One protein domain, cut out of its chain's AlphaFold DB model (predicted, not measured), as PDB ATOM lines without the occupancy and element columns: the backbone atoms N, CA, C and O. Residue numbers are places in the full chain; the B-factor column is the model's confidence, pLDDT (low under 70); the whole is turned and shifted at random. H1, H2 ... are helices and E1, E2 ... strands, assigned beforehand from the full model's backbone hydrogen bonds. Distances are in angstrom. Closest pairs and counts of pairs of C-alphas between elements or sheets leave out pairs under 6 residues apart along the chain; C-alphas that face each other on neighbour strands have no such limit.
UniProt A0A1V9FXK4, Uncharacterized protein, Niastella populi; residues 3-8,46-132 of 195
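This is residues 3 to 8 and 46 to 132 of the 195 residues of an uncharacterized protein of Niastella populi (UniProt A0A1V9FXK4). What does the model look like? A strongly twisted slab of five strands is sandwiched between two helices, H1 packing over one face and H2 over the other. How is it built along the printed part? The printed part has 93 residues with two named helices and five named strands, in the order E1 H1 E2 H2 E3 E4 E5; the sheet runs E1 E5 E4 E3 E2, with antiparallel neighbours throughout, and the class is mixed, helices and strands. How large and how dense is it? It is compact, with a radius of gyration of the C-alphas of 12.3 A, and rounded, spanning 33 by 28 by 26 A.

Where does the printed part start? E1 is residues 3 to 5, with C-alpha 3 at (25.866, -47.024, 28.949). What follows? H1 is residues 52 to 61, 14.4 A long, E2 is residues 64 to 67, and H2 is residues 78 to 89, 16.5 A long, from C-alpha 78 at (27.105, -38.491, 32.553). Which strands come last? E3 is residues 95 to 101, 19.7 A; E4 is residues 104 to 113, 25.8 A; E5 is residues 120 to 128, 24.4 A, ending at C-alpha 128 (19.992, -46.389, 25.650).

How do the strands pair? E3, E4 and E5 form a meander, each strand the antiparallel neighbour of the one before, and E3 with E4 and E4 with E5 are hairpins; N 99 and O 108 are 2.8 A apart, N 122 and O 111 2.8 A, both within hydrogen-bond range. What are the edge strands? E1 is beside E5, with N 4 and O 126 at 2.8 A, and E2 is beside E3, with N 98 and O 66 at 2.8 A, both within hydrogen-bond range. Where are the helices? They are on opposite faces, three layers with the sheet between helices. H2 is over E5 and E4 at a height over the sheet of 8.7 A, along the strands at 10 degrees to E4 on the local plane; its closest C-alphas with E5 are Val 80 and Ala 125, 6.5 A. H1 has a height over the sheet of 9.3 A and is only just slantwise, at 32 degrees to E4 on the local plane; its closest C-alphas with E4 are Leu 61 and Ser 104, 6.5 A. Are the helix backbones complete? In H1 and H2 every O i to N i+4 pair is within hydrogen-bond range.

What are its extremes? The two C-alphas farthest apart are those of Gly 117 and Asp 129, 35.3 A. Is anything missing? Residues 9 to 45 are not printed, and C-alphas 8 and 46 are 6.7 A apart across the cut. How do the links and the confidence stand? Of the links printed whole, no link is long, and the mean pLDDT of the printed part is 90.7, with residue 8 and residues 116 to 118 under 70.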
ATOM      1  N   THR A   3      24.823 -47.629  29.784       83.69
ATOM      2  CA  THR A   3      25.866 -47.024  28.949       83.69
ATOM      3  C   THR A   3      26.939 -48.066  28.670       83.69
ATOM      4  O   THR A   3      27.401 -48.739  29.590       83.69
ATOM      5  N   GLU A   4      27.348 -48.189  27.412       84.38
ATOM      6  CA  GLU A   4      28.454 -49.036  26.980       84.38
ATOM      7  C   GLU A   4      29.539 -48.154  26.356       84.38
ATOM      8  O   GLU A   4      29.304 -47.439  25.376       84.38
ATOM      9  N   ILE A   5      30.728 -48.178  26.961       81.06
ATOM     10  CA  ILE A   5      31.894 -47.411  26.520       81.06
ATOM     11  C   ILE A   5      32.862 -48.381  25.853       81.06
ATOM     12  O   ILE A   5      33.249 -49.387  26.446       81.06
ATOM     13  N   PHE A   6      33.271 -48.069  24.627       76.50
ATOM     14  CA  PHE A   6      34.148 -48.927  23.835       76.50
ATOM     15  C   PHE A   6      35.602 -48.474  23.980       76.50
ATOM     16  O   PHE A   6      36.206 -47.958  23.040       76.50
ATOM     17  N   ILE A   7      36.146 -48.660  25.182       73.06
ATOM     18  CA  ILE A   7      37.584 -48.559  25.453       73.06
ATOM     19  C   ILE A   7      38.135 -49.983  25.492       73.06
ATOM     20  O   ILE A   7      37.569 -50.850  26.160       73.06
ATOM     21  N   GLU A   8      39.231 -50.245  24.779       57.53
ATOM     22  CA  GLU A   8      39.941 -51.514  24.938       57.53
ATOM     23  C   GLU A   8      40.379 -51.666  26.413       57.53
ATOM     24  O   GLU A   8      41.024 -50.761  26.948       57.53
ATOM     25  N   PRO A  46      42.056 -44.285  21.873       88.38
ATOM     26  CA  PRO A  46      41.724 -45.542  22.545       88.38
ATOM     27  C   PRO A  46      40.484 -46.246  21.989       88.38
ATOM     28  O   PRO A  46      40.167 -47.358  22.408       88.38
ATOM     29  N   TYR A  47      39.743 -45.585  21.101       92.38
ATOM     30  CA  TYR A  47      38.450 -46.067  20.647       92.38
ATOM     31  C   TYR A  47      38.583 -47.015  19.461       92.38
ATOM     32  O   TYR A  47      39.435 -46.857  18.581       92.38
ATOM     33  N   MET A  48      37.663 -47.973  19.394       92.06
ATOM     34  CA  MET A  48      37.592 -48.926  18.296       92.06
ATOM     35  C   MET A  48      37.256 -48.212  16.981       92.06
ATOM     36  O   MET A  48      36.280 -47.463  16.873       92.06
ATOM     37  N   LYS A  49      38.040 -48.483  15.935       94.44
ATOM     38  CA  LYS A  49      37.724 -48.039  14.575       94.44
ATOM     39  C   LYS A  49      36.492 -48.788  14.055       94.44
ATOM     40  O   LYS A  49      36.469 -50.014  14.091       94.44
ATOM     41  N   LEU A  50      35.514 -48.076  13.494       94.88
ATOM     42  CA  LEU A  50      34.387 -48.712  12.811       94.88
ATOM     43  C   LEU A  50      34.880 -49.387  11.534       94.88
ATOM     44  O   LEU A  50      35.384 -48.732  10.615       94.88
ATOM     45  N   ASP A  51      34.681 -50.696  11.449       95.00
ATOM     46  CA  ASP A  51      34.777 -51.404  10.184       95.00
ATOM     47  C   ASP A  51      33.548 -51.093   9.291       95.00
ATOM     48  O   ASP A  51      32.489 -50.678   9.780       95.00
ATOM     49  N   PRO A  52      33.637 -51.311   7.964       95.38
ATOM     50  CA  PRO A  52      32.541 -50.994   7.047       95.38
ATOM     51  C   PRO A  52      31.232 -51.759   7.305       95.38
ATOM     52  O   PRO A  52      30.161 -51.307   6.891       95.38
ATOM     53  N   ARG A  53      31.277 -52.946   7.926       95.31
ATOM     54  CA  ARG A  53      30.071 -53.708   8.286       95.31
ATOM     55  C   ARG A  53      29.389 -53.048   9.479       95.31
ATOM     56  O   ARG A  53      28.207 -52.730   9.357       95.31
ATOM     57  N   THR A  54      30.127 -52.757  10.547       95.25
ATOM     58  CA  THR A  54      29.618 -52.031  11.724       95.25
ATOM     59  C   THR A  54      29.062 -50.665  11.351       95.25
ATOM     60  O   THR A  54      27.940 -50.336  11.728       95.25
ATOM     61  N   GLU A  55      29.762 -49.912  10.500       96.19
ATOM     62  CA  GLU A  55      29.273 -48.621  10.012       96.19
ATOM     63  C   GLU A  55      27.913 -48.732   9.312       96.19
ATOM     64  O   GLU A  55      27.021 -47.917   9.555       96.19
ATOM     65  N   ARG A  56      27.722 -49.741   8.452       96.25
ATOM     66  CA  ARG A  56      26.435 -49.957   7.774       96.25
ATOM     67  C   ARG A  56      25.325 -50.313   8.756       96.25
ATOM     68  O   ARG A  56      24.220 -49.805   8.591       96.25
ATOM     69  N   VAL A  57      25.607 -51.139   9.765       96.25
ATOM     70  CA  VAL A  57      24.633 -51.480  10.814       96.25
ATOM     71  C   VAL A  57      24.211 -50.222  11.573       96.25
ATOM     72  O   VAL A  57      23.017 -49.929  11.622       96.25
ATOM     73  N   CYS A  58      25.168 -49.429  12.065       95.81
ATOM     74  CA  CYS A  58      24.883 -48.182  12.775       95.81
ATOM     75  C   CYS A  58      24.068 -47.205  11.914       95.81
ATOM     76  O   CYS A  58      23.055 -46.702  12.380       95.81
ATOM     77  N   LYS A  59      24.424 -46.998  10.635       95.44
ATOM     78  CA  LYS A  59      23.662 -46.112   9.727       95.44
ATOM     79  C   LYS A  59      22.240 -46.588   9.452       95.44
ATOM     80  O   LYS A  59      21.353 -45.770   9.239       95.44
ATOM     81  N   MET A  60      22.031 -47.901   9.369       95.31
ATOM     82  CA  MET A  60      20.703 -48.460   9.111       95.31
ATOM     83  C   MET A  60      19.793 -48.334  10.330       95.31
ATOM     84  O   MET A  60      18.593 -48.115  10.172       95.31
ATOM     85  N   LEU A  61      20.351 -48.487  11.531       95.50
ATOM     86  CA  LEU A  61      19.608 -48.330  12.779       95.50
ATOM     87  C   LEU A  61      19.367 -46.859  13.122       95.50
ATOM     88  O   LEU A  61      18.264 -46.533  13.548       95.50
ATOM     89  N   CYS A  62      20.365 -46.014  12.877       96.50
ATOM     90  CA  CYS A  62      20.418 -44.604  13.233       96.50
ATOM     91  C   CYS A  62      20.768 -43.756  11.995       96.50
ATOM     92  O   CYS A  62      21.943 -43.452  11.761       96.50
ATOM     93  N   PRO A  63      19.776 -43.448  11.136       95.69
ATOM     94  CA  PRO A  63      20.011 -42.728   9.892       95.69
ATOM     95  C   PRO A  63      20.267 -41.233  10.115       95.69
ATOM     96  O   PRO A  63      20.939 -40.613   9.286       95.69
ATOM     97  N   GLU A  64      19.757 -40.667  11.211       96.81
ATOM     98  CA  GLU A  64      19.930 -39.259  11.549       96.81
ATOM     99  C   GLU A  64      21.261 -39.018  12.253       96.81
ATOM    100  O   GLU A  64      21.803 -39.891  12.936       96.81
ATOM    101  N   ARG A  65      21.820 -37.825  12.035       96.94
ATOM    102  CA  ARG A  65      23.116 -37.417  12.576       96.94
ATOM    103  C   ARG A  65      23.052 -35.962  12.989       96.94
ATOM    104  O   ARG A  65      22.619 -35.124  12.203       96.94
ATOM    105  N   ALA A  66      23.556 -35.675  14.177       96.69
ATOM    106  CA  ALA A  66      23.751 -34.319  14.667       96.69
ATOM    107  C   ALA A  66      25.140 -34.195  15.296       96.69
ATOM    108  O   ALA A  66      25.721 -35.187  15.741       96.69
ATOM    109  N   LEU A  67      25.685 -32.980  15.356       96.81
ATOM    110  CA  LEU A  67      26.828 -32.719  16.229       96.81
ATOM    111  C   LEU A  67      26.403 -32.942  17.681       96.81
ATOM    112  O   LEU A  67      25.260 -32.675  18.039       96.81
ATOM    113  N   TYR A  68      27.321 -33.395  18.537       96.44
ATOM    114  CA  TYR A  68      26.989 -33.637  19.949       96.44
ATOM    115  C   TYR A  68      26.493 -32.376  20.686       96.44
ATOM    116  O   TYR A  68      25.821 -32.495  21.704       96.44
ATOM    117  N   THR A  69      26.823 -31.180  20.189       96.50
ATOM    118  CA  THR A  69      26.343 -29.894  20.721       96.50
ATOM    119  C   THR A  69      24.888 -29.608  20.384       96.50
ATOM    120  O   THR A  69      24.238 -28.880  21.124       96.50
ATOM    121  N   ASP A  70      24.399 -30.181  19.285       97.25
ATOM    122  CA  ASP A  70      23.086 -29.891  18.705       97.25
ATOM    123  C   ASP A  70      22.107 -31.052  18.971       97.25
ATOM    124  O   ASP A  70      21.002 -31.093  18.436       97.25
ATOM    125  N   TYR A  71      22.535 -32.051  19.750       95.75
ATOM    126  CA  TYR A  71      21.746 -33.236  20.048       95.75
ATOM    127  C   TYR A  71      20.757 -32.964  21.188       95.75
ATOM    128  O   TYR A  71      21.154 -32.815  22.343       95.75
ATOM    129  N   GLU A  72      19.465 -32.951  20.858       95.50
ATOM    130  CA  GLU A  72      18.377 -32.606  21.789       95.50
ATOM    131  C   GLU A  72      17.334 -33.725  21.972       95.50
ATOM    132  O   GLU A  72      16.384 -33.571  22.736       95.50
ATOM    133  N   VAL A  73      17.491 -34.865  21.289       94.50
ATOM    134  CA  VAL A  73      16.457 -35.918  21.243       94.50
ATOM    135  C   VAL A  73      16.318 -36.666  22.569       94.50
ATOM    136  O   VAL A  73      15.210 -37.004  22.983       94.50
ATOM    137  N   SER A  74      17.429 -36.933  23.258       93.38
ATOM    138  CA  SER A  74      17.416 -37.589  24.566       93.38
ATOM    139  C   SER A  74      18.537 -37.093  25.471       93.38
ATOM    140  O   SER A  74      19.549 -36.557  25.015       93.38
ATOM    141  N   THR A  75      18.374 -37.281  26.780       92.88
ATOM    142  CA  THR A  75      19.403 -36.918  27.755       92.88
ATOM    143  C   THR A  75      20.604 -37.857  27.635       92.88
ATOM    144  O   THR A  75      20.468 -39.070  27.798       92.88
ATOM    145  N   MET A  76      21.792 -37.297  27.401       93.88
ATOM    146  CA  MET A  76      23.048 -38.052  27.420       93.88
ATOM    147  C   MET A  76      23.442 -38.417  28.863       93.88
ATOM    148  O   MET A  76      23.461 -37.530  29.723       93.88
ATOM    149  N   PRO A  77      23.775 -39.689  29.154       94.25
ATOM    150  CA  PRO A  77      24.318 -40.086  30.450       94.25
ATOM    151  C   PRO A  77      25.628 -39.360  30.780       94.25
ATOM    152  O   PRO A  77      26.387 -38.979  29.885       94.25
ATOM    153  N   LEU A  78      25.914 -39.201  32.076       89.12
ATOM    154  CA  LEU A  78      27.105 -38.491  32.553       89.12
ATOM    155  C   LEU A  78      28.398 -39.123  32.024       89.12
ATOM    156  O   LEU A  78      29.336 -38.409  31.685       89.12
ATOM    157  N   GLU A  79      28.433 -40.446  31.907       90.56
ATOM    158  CA  GLU A  79      29.593 -41.190  31.426       90.56
ATOM    159  C   GLU A  79      29.893 -40.859  29.956       90.56
ATOM    160  O   GLU A  79      31.044 -40.643  29.586       90.56
ATOM    161  N   VAL A  80      28.858 -40.712  29.120       94.19
ATOM    162  CA  VAL A  80      29.014 -40.295  27.715       94.19
ATOM    163  C   VAL A  80      29.570 -38.872  27.638       94.19
ATOM    164  O   VAL A  80      30.457 -38.592  26.832       94.19
ATOM    165  N   LEU A  81      29.101 -37.972  28.510       91.06
ATOM    166  CA  LEU A  81      29.610 -36.599  28.587       91.06
ATOM    167  C   LEU A  81      31.081 -36.552  29.033       91.06
ATOM    168  O   LEU A  81      31.856 -35.760  28.493       91.06
ATOM    169  N   GLN A  82      31.487 -37.415  29.970       86.50
ATOM    170  CA  GLN A  82      32.886 -37.555  30.387       86.50
ATOM    171  C   GLN A  82      33.777 -38.031  29.233       86.50
ATOM    172  O   GLN A  82      34.873 -37.502  29.049       86.50
ATOM    173  N   GLU A  83      33.303 -38.964  28.408       90.19
ATOM    174  CA  GLU A  83      34.045 -39.424  27.229       90.19
ATOM    175  C   GLU A  83      34.162 -38.338  26.152       90.19
ATOM    176  O   GLU A  83      35.239 -38.138  25.588       90.19
ATOM    177  N   ILE A  84      33.101 -37.560  25.913       92.00
ATOM    178  CA  ILE A  84      33.163 -36.385  25.030       92.00
ATOM    179  C   ILE A  84      34.206 -35.384  25.546       92.00
ATOM    180  O   ILE A  84      35.003 -34.870  24.756       92.00
ATOM    181  N   HIS A  85      34.227 -35.124  26.857       89.38
ATOM    182  CA  HIS A  85      35.210 -34.239  27.481       89.38
ATOM    183  C   HIS A  85      36.642 -34.736  27.241       89.38
ATOM    184  O   HIS A  85      37.465 -33.988  26.715       89.38
ATOM    185  N   ARG A  86      36.913 -36.021  27.507       86.62
ATOM    186  CA  ARG A  86      38.219 -36.655  27.250       86.62
ATOM    187  C   ARG A  86      38.628 -36.556  25.779       86.62
ATOM    188  O   ARG A  86      39.771 -36.210  25.482       86.62
ATOM    189  N   CYS A  87      37.698 -36.801  24.854       90.69
ATOM    190  CA  CYS A  87      37.942 -36.665  23.417       90.69
ATOM    191  C   CYS A  87      38.349 -35.243  23.015       90.69
ATOM    192  O   CYS A  87      39.162 -35.072  22.101       90.69
ATOM    193  N   LYS A  88      37.768 -34.233  23.672       91.25
ATOM    194  CA  LYS A  88      38.046 -32.816  23.427       91.25
ATOM    195  C   LYS A  88      39.386 -32.385  24.007       91.25
ATOM    196  O   LYS A  88      40.155 -31.774  23.275       91.25
ATOM    197  N   GLU A  89      39.684 -32.745  25.253       87.94
ATOM    198  CA  GLU A  89      40.964 -32.426  25.905       87.94
ATOM    199  C   GLU A  89      42.163 -33.007  25.151       87.94
ATOM    200  O   GLU A  89      43.180 -32.340  24.990       87.94
ATOM    201  N   ASN A  90      42.026 -34.233  24.641       86.62
ATOM    202  CA  ASN A  90      43.097 -34.915  23.911       86.62
ATOM    203  C   ASN A  90      43.118 -34.596  22.406       86.62
ATOM    204  O   ASN A  90      43.994 -35.078  21.679       86.62
ATOM    205  N   GLU A  91      42.148 -33.816  21.912       90.44
ATOM    206  CA  GLU A  91      41.969 -33.502  20.491       90.44
ATOM    207  C   GLU A  91      42.044 -34.748  19.583       90.44
ATOM    208  O   GLU A  91      42.675 -34.732  18.513       90.44
ATOM    209  N   TRP A  92      41.451 -35.862  20.026       89.38
ATOM    210  CA  TRP A  92      41.482 -37.112  19.263       89.38
ATOM    211  C   TRP A  92      40.650 -37.009  17.987       89.38
ATOM    212  O   TRP A  92      41.042 -37.540  16.947       89.38
ATOM    213  N   PHE A  93      39.537 -36.273  18.050       93.38
ATOM    214  CA  PHE A  93      38.601 -36.126  16.944       93.38
ATOM    215  C   PHE A  93      38.333 -34.653  16.620       93.38
ATOM    216  O   PHE A  93      37.833 -33.927  17.482       93.38
ATOM    217  N   PRO A  94      38.571 -34.190  15.377       93.12
ATOM    218  CA  PRO A  94      38.103 -32.879  14.923       93.12
ATOM    219  C   PRO A  94      36.578 -32.716  14.984       93.12
ATOM    220  O   PRO A  94      36.097 -31.596  15.136       93.12
ATOM    221  N   ALA A  95      35.816 -33.803  14.840       94.31
ATOM    222  CA  ALA A  95      34.359 -33.781  14.911       94.31
ATOM    223  C   ALA A  95      33.830 -35.023  15.637       94.31
ATOM    224  O   ALA A  95      34.355 -36.124  15.455       94.31
ATOM    225  N   ILE A  96      32.785 -34.818  16.436       96.25
ATOM    226  CA  ILE A  96      32.055 -35.858  17.157       96.25
ATOM    227  C   ILE A  96      30.577 -35.673  16.813       96.25
ATOM    228  O   ILE A  96      30.041 -34.573  16.970       96.25
ATOM    229  N   GLU A  97      29.942 -36.734  16.333       97.38
ATOM    230  CA  GLU A  97      28.522 -36.750  15.988       97.38
ATOM    231  C   GLU A  97      27.782 -37.789  16.821       97.38
ATOM    232  O   GLU A  97      28.331 -38.835  17.174       97.38
ATOM    233  N   VAL A  98      26.510 -37.513  17.078       97.50
ATOM    234  CA  VAL A  98      25.550 -38.470  17.607       97.50
ATOM    235  C   VAL A  98      24.727 -38.990  16.441       97.50
ATOM    236  O   VAL A  98      24.111 -38.214  15.711       97.50
ATOM    237  N   TRP A  99      24.745 -40.304  16.242       97.56
ATOM    238  CA  TRP A  99      23.865 -40.985  15.301       97.56
ATOM    239  C   TRP A  99      22.665 -41.510  16.072       97.56
ATOM    240  O   TRP A  99      22.835 -42.257  17.036       97.56
ATOM    241  N   PHE A 100      21.464 -41.139  15.646       97.19
ATOM    242  CA  PHE A 100      20.226 -41.481  16.343       97.19
ATOM    243  C   PHE A 100      19.082 -41.771  15.361       97.19
ATOM    244  O   PHE A 100      19.240 -41.715  14.138       97.19
ATOM    245  N   ASP A 101      17.941 -42.173  15.910       95.44
ATOM    246  CA  ASP A 101      16.685 -42.372  15.193       95.44
ATOM    247  C   ASP A 101      15.530 -42.215  16.175       95.44
ATOM    248  O   ASP A 101      15.608 -42.746  17.278       95.44
ATOM    249  N   ASP A 102      14.423 -41.615  15.750       89.88
ATOM    250  CA  ASP A 102      13.237 -41.463  16.607       89.88
ATOM    251  C   ASP A 102      12.651 -42.800  17.088       89.88
ATOM    252  O   ASP A 102      11.917 -42.857  18.074       89.88
ATOM    253  N   LYS A 103      12.928 -43.896  16.368       85.25
ATOM    254  CA  LYS A 103      12.380 -45.231  16.655       85.25
ATOM    255  C   LYS A 103      13.400 -46.178  17.273       85.25
ATOM    256  O   LYS A 103      13.000 -47.246  17.737       85.25
ATOM    257  N   SER A 104      14.694 -45.858  17.217       76.25
ATOM    258  CA  SER A 104      15.747 -46.706  17.774       76.25
ATOM    259  C   SER A 104      16.188 -46.129  19.116       76.25
ATOM    260  O   SER A 104      16.687 -45.008  19.139       76.25
ATOM    261  N   PRO A 105      16.058 -46.879  20.220       80.06
ATOM    262  CA  PRO A 105      16.291 -46.336  21.556       80.06
ATOM    263  C   PRO A 105      17.769 -46.108  21.886       80.06
ATOM    264  O   PRO A 105      18.055 -45.464  22.892       80.06
ATOM    265  N   ASP A 106      18.693 -46.620  21.065       93.62
ATOM    266  CA  ASP A 106      20.121 -46.626  21.375       93.62
ATOM    267  C   ASP A 106      20.933 -45.754  20.393       93.62
ATOM    268  O   ASP A 106      21.304 -46.239  19.315       93.62
ATOM    269  N   PRO A 107      21.220 -44.480  20.720       96.50
ATOM    270  CA  PRO A 107      22.131 -43.645  19.947       96.50
ATOM    271  C   PRO A 107      23.593 -44.117  20.006       96.50
ATOM    272  O   PRO A 107      24.042 -44.743  20.970       96.50
ATOM    273  N   PHE A 108      24.365 -43.743  18.984       97.25
ATOM    274  CA  PHE A 108      25.803 -44.004  18.891       97.25
ATOM    275  C   PHE A 108      26.591 -42.694  18.864       97.25
ATOM    276  O   PHE A 108      26.296 -41.805  18.067       97.25
ATOM    277  N   LEU A 109      27.644 -42.599  19.677       97.69
ATOM    278  CA  LEU A 109      28.599 -41.495  19.645       97.69
ATOM    279  C   LEU A 109      29.780 -41.859  18.738       97.69
ATOM    280  O   LEU A 109      30.530 -42.795  19.032       97.69
ATOM    281  N   ILE A 110      29.953 -41.114  17.648       97.69
ATOM    282  CA  ILE A 110      30.938 -41.402  16.603       97.69
ATOM    283  C   ILE A 110      31.956 -40.266  16.490       97.69
ATOM    284  O   ILE A 110      31.607 -39.114  16.228       97.69
ATOM    285  N   GLY A 111      33.237 -40.606  16.636       96.69
ATOM    286  CA  GLY A 111      34.367 -39.709  16.394       96.69
ATOM    287  C   GLY A 111      34.888 -39.818  14.961       96.69
ATOM    288  O   GLY A 111      34.980 -40.917  14.412       96.69
ATOM    289  N   TYR A 112      35.264 -38.692  14.351       95.31
ATOM    290  CA  TYR A 112      35.813 -38.641  12.992       95.31
ATOM    291  C   TYR A 112      37.274 -38.217  12.985       95.31
ATOM    292  O   TYR A 112      37.602 -37.161  13.514       95.31
ATOM    293  N   ASP A 113      38.128 -38.958  12.280       91.19
ATOM    294  CA  ASP A 113      39.502 -38.557  11.971       91.19
ATOM    295  C   ASP A 113      39.628 -38.169  10.488       91.19
ATOM    296  O   ASP A 113      39.531 -39.009   9.590       91.19
ATOM    297  N   ARG A 114      39.850 -36.874  10.224       79.12
ATOM    298  CA  ARG A 114      39.935 -36.293   8.869       79.12
ATOM    299  C   ARG A 114      41.307 -36.449   8.201       79.12
ATOM    300  O   ARG A 114      41.463 -36.035   7.057       79.12
ATOM    301  N   LYS A 115      42.313 -37.031   8.865       72.25
ATOM    302  CA  LYS A 115      43.707 -37.003   8.380       72.25
ATOM    303  C   LYS A 115      43.985 -37.796   7.090       72.25
ATOM    304  O   LYS A 115      45.086 -37.674   6.562       72.25
ATOM    305  N   LYS A 116      43.054 -38.612   6.572       57.00
ATOM    306  CA  LYS A 116      43.336 -39.553   5.466       57.00
ATOM    307  C   LYS A 116      42.261 -39.660   4.375       57.00
ATOM    308  O   LYS A 116      41.980 -40.775   3.977       57.00
ATOM    309  N   GLY A 117      41.709 -38.566   3.841       55.47
ATOM    310  CA  GLY A 117      40.880 -38.583   2.608       55.47
ATOM    311  C   GLY A 117      39.507 -39.268   2.738       55.47
ATOM    312  O   GLY A 117      38.492 -38.655   2.435       55.47
ATOM    313  N   ASP A 118      39.470 -40.476   3.292       66.06
ATOM    314  CA  ASP A 118      38.342 -41.137   3.923       66.06
ATOM    315  C   ASP A 118      38.374 -40.826   5.423       66.06
ATOM    316  O   ASP A 118      39.326 -41.169   6.135       66.06
ATOM    317  N   ALA A 119      37.342 -40.145   5.922       80.25
ATOM    318  CA  ALA A 119      37.232 -39.867   7.346       80.25
ATOM    319  C   ALA A 119      37.031 -41.191   8.104       80.25
ATOM    320  O   ALA A 119      35.947 -41.786   8.055       80.25
ATOM    321  N   ASN A 120      38.087 -41.667   8.771       92.19
ATOM    322  CA  ASN A 120      38.001 -42.845   9.629       92.19
ATOM    323  C   ASN A 120      37.018 -42.532  10.759       92.19
ATOM    324  O   ASN A 120      37.093 -41.459  11.358       92.19
ATOM    325  N   LYS A 121      36.104 -43.462  11.033       95.81
ATOM    326  CA  LYS A 121      35.103 -43.327  12.093       95.81
ATOM    327  C   LYS A 121      35.480 -44.224  13.257       95.81
ATOM    328  O   LYS A 121      35.977 -45.327  13.036       95.81
ATOM    329  N   PHE A 122      35.232 -43.755  14.466       96.06
ATOM    330  CA  PHE A 122      35.541 -44.457  15.704       96.06
ATOM    331  C   PHE A 122      34.315 -44.474  16.611       96.06
ATOM    332  O   PHE A 122      33.601 -43.474  16.690       96.06
ATOM    333  N   LEU A 123      34.061 -45.614  17.250       96.75
ATOM    334  CA  LEU A 123      32.912 -45.807  18.126       96.75
ATOM    335  C   LEU A 123      33.351 -45.423  19.530       96.75
ATOM    336  O   LEU A 123      34.171 -46.120  20.117       96.75
ATOM    337  N   ILE A 124      32.832 -44.309  20.036       96.00
ATOM    338  CA  ILE A 124      33.210 -43.795  21.355       96.00
ATOM    339  C   ILE A 124      32.336 -44.463  22.418       96.00
ATOM    340  O   ILE A 124      32.825 -45.116  23.336       96.00
ATOM    341  N   ALA A 125      31.019 -44.327  22.261       96.12
ATOM    342  CA  ALA A 125      30.047 -44.820  23.223       96.12
ATOM    343  C   ALA A 125      28.716 -45.163  22.551       96.12
ATOM    344  O   ALA A 125      28.387 -44.661  21.472       96.12
ATOM    345  N   ARG A 126      27.933 -45.992  23.237       95.94
ATOM    346  CA  ARG A 126      26.526 -46.269  22.952       95.94
ATOM    347  C   ARG A 126      25.751 -46.181  24.259       95.94
ATOM    348  O   ARG A 126      26.220 -46.657  25.290       95.94
ATOM    349  N   TRP A 127      24.570 -45.587  24.229       95.44
ATOM    350  CA  TRP A 127      23.693 -45.523  25.396       95.44
ATOM    351  C   TRP A 127      22.255 -45.754  24.973       95.44
ATOM    352  O   TRP A 127      21.938 -45.593  23.802       95.44
ATOM    353  N   GLY A 128      21.405 -46.147  25.915       93.38
ATOM    354  CA  GLY A 128      19.992 -46.389  25.650       93.38
ATOM    355  C   GLY A 128      19.401 -47.427  26.593       93.38
ATOM    356  O   GLY A 128      19.964 -47.727  27.654       93.38
ATOM    357  N   ASP A 129      18.244 -47.946  26.204       89.06
ATOM    358  CA  ASP A 129      17.475 -48.894  27.008       89.06
ATOM    359  C   ASP A 129      17.680 -50.345  26.564       89.06
ATOM    360  O   ASP A 129      17.603 -51.247  27.398       89.06
ATOM    361  N   GLU A 130      17.944 -50.598  25.276       88.56
ATOM    362  CA  GLU A 130      18.023 -51.966  24.759       88.56
ATOM    363  C   GLU A 130      19.447 -52.541  24.834       88.56
ATOM    364  O   GLU A 130      19.598 -53.723  25.144       88.56
ATOM    365  N   LEU A 131      20.475 -51.732  24.535       90.94
ATOM    366  CA  LEU A 131      21.903 -52.099  24.475       90.94
ATOM    367  C   LEU A 131      22.159 -53.523  23.951       90.94
ATOM    368  O   LEU A 131      22.939 -54.301  24.505       90.94
ATOM    369  N   LEU A 132      21.503 -53.887  22.847       92.12
ATOM    370  CA  LEU A 132      21.569 -55.261  22.347       92.12
ATOM    371  C   LEU A 132      22.995 -55.634  21.910       92.12
ATOM    372  O   LEU A 132      23.702 -54.778  21.367       92.12
TER     373      LEU A 132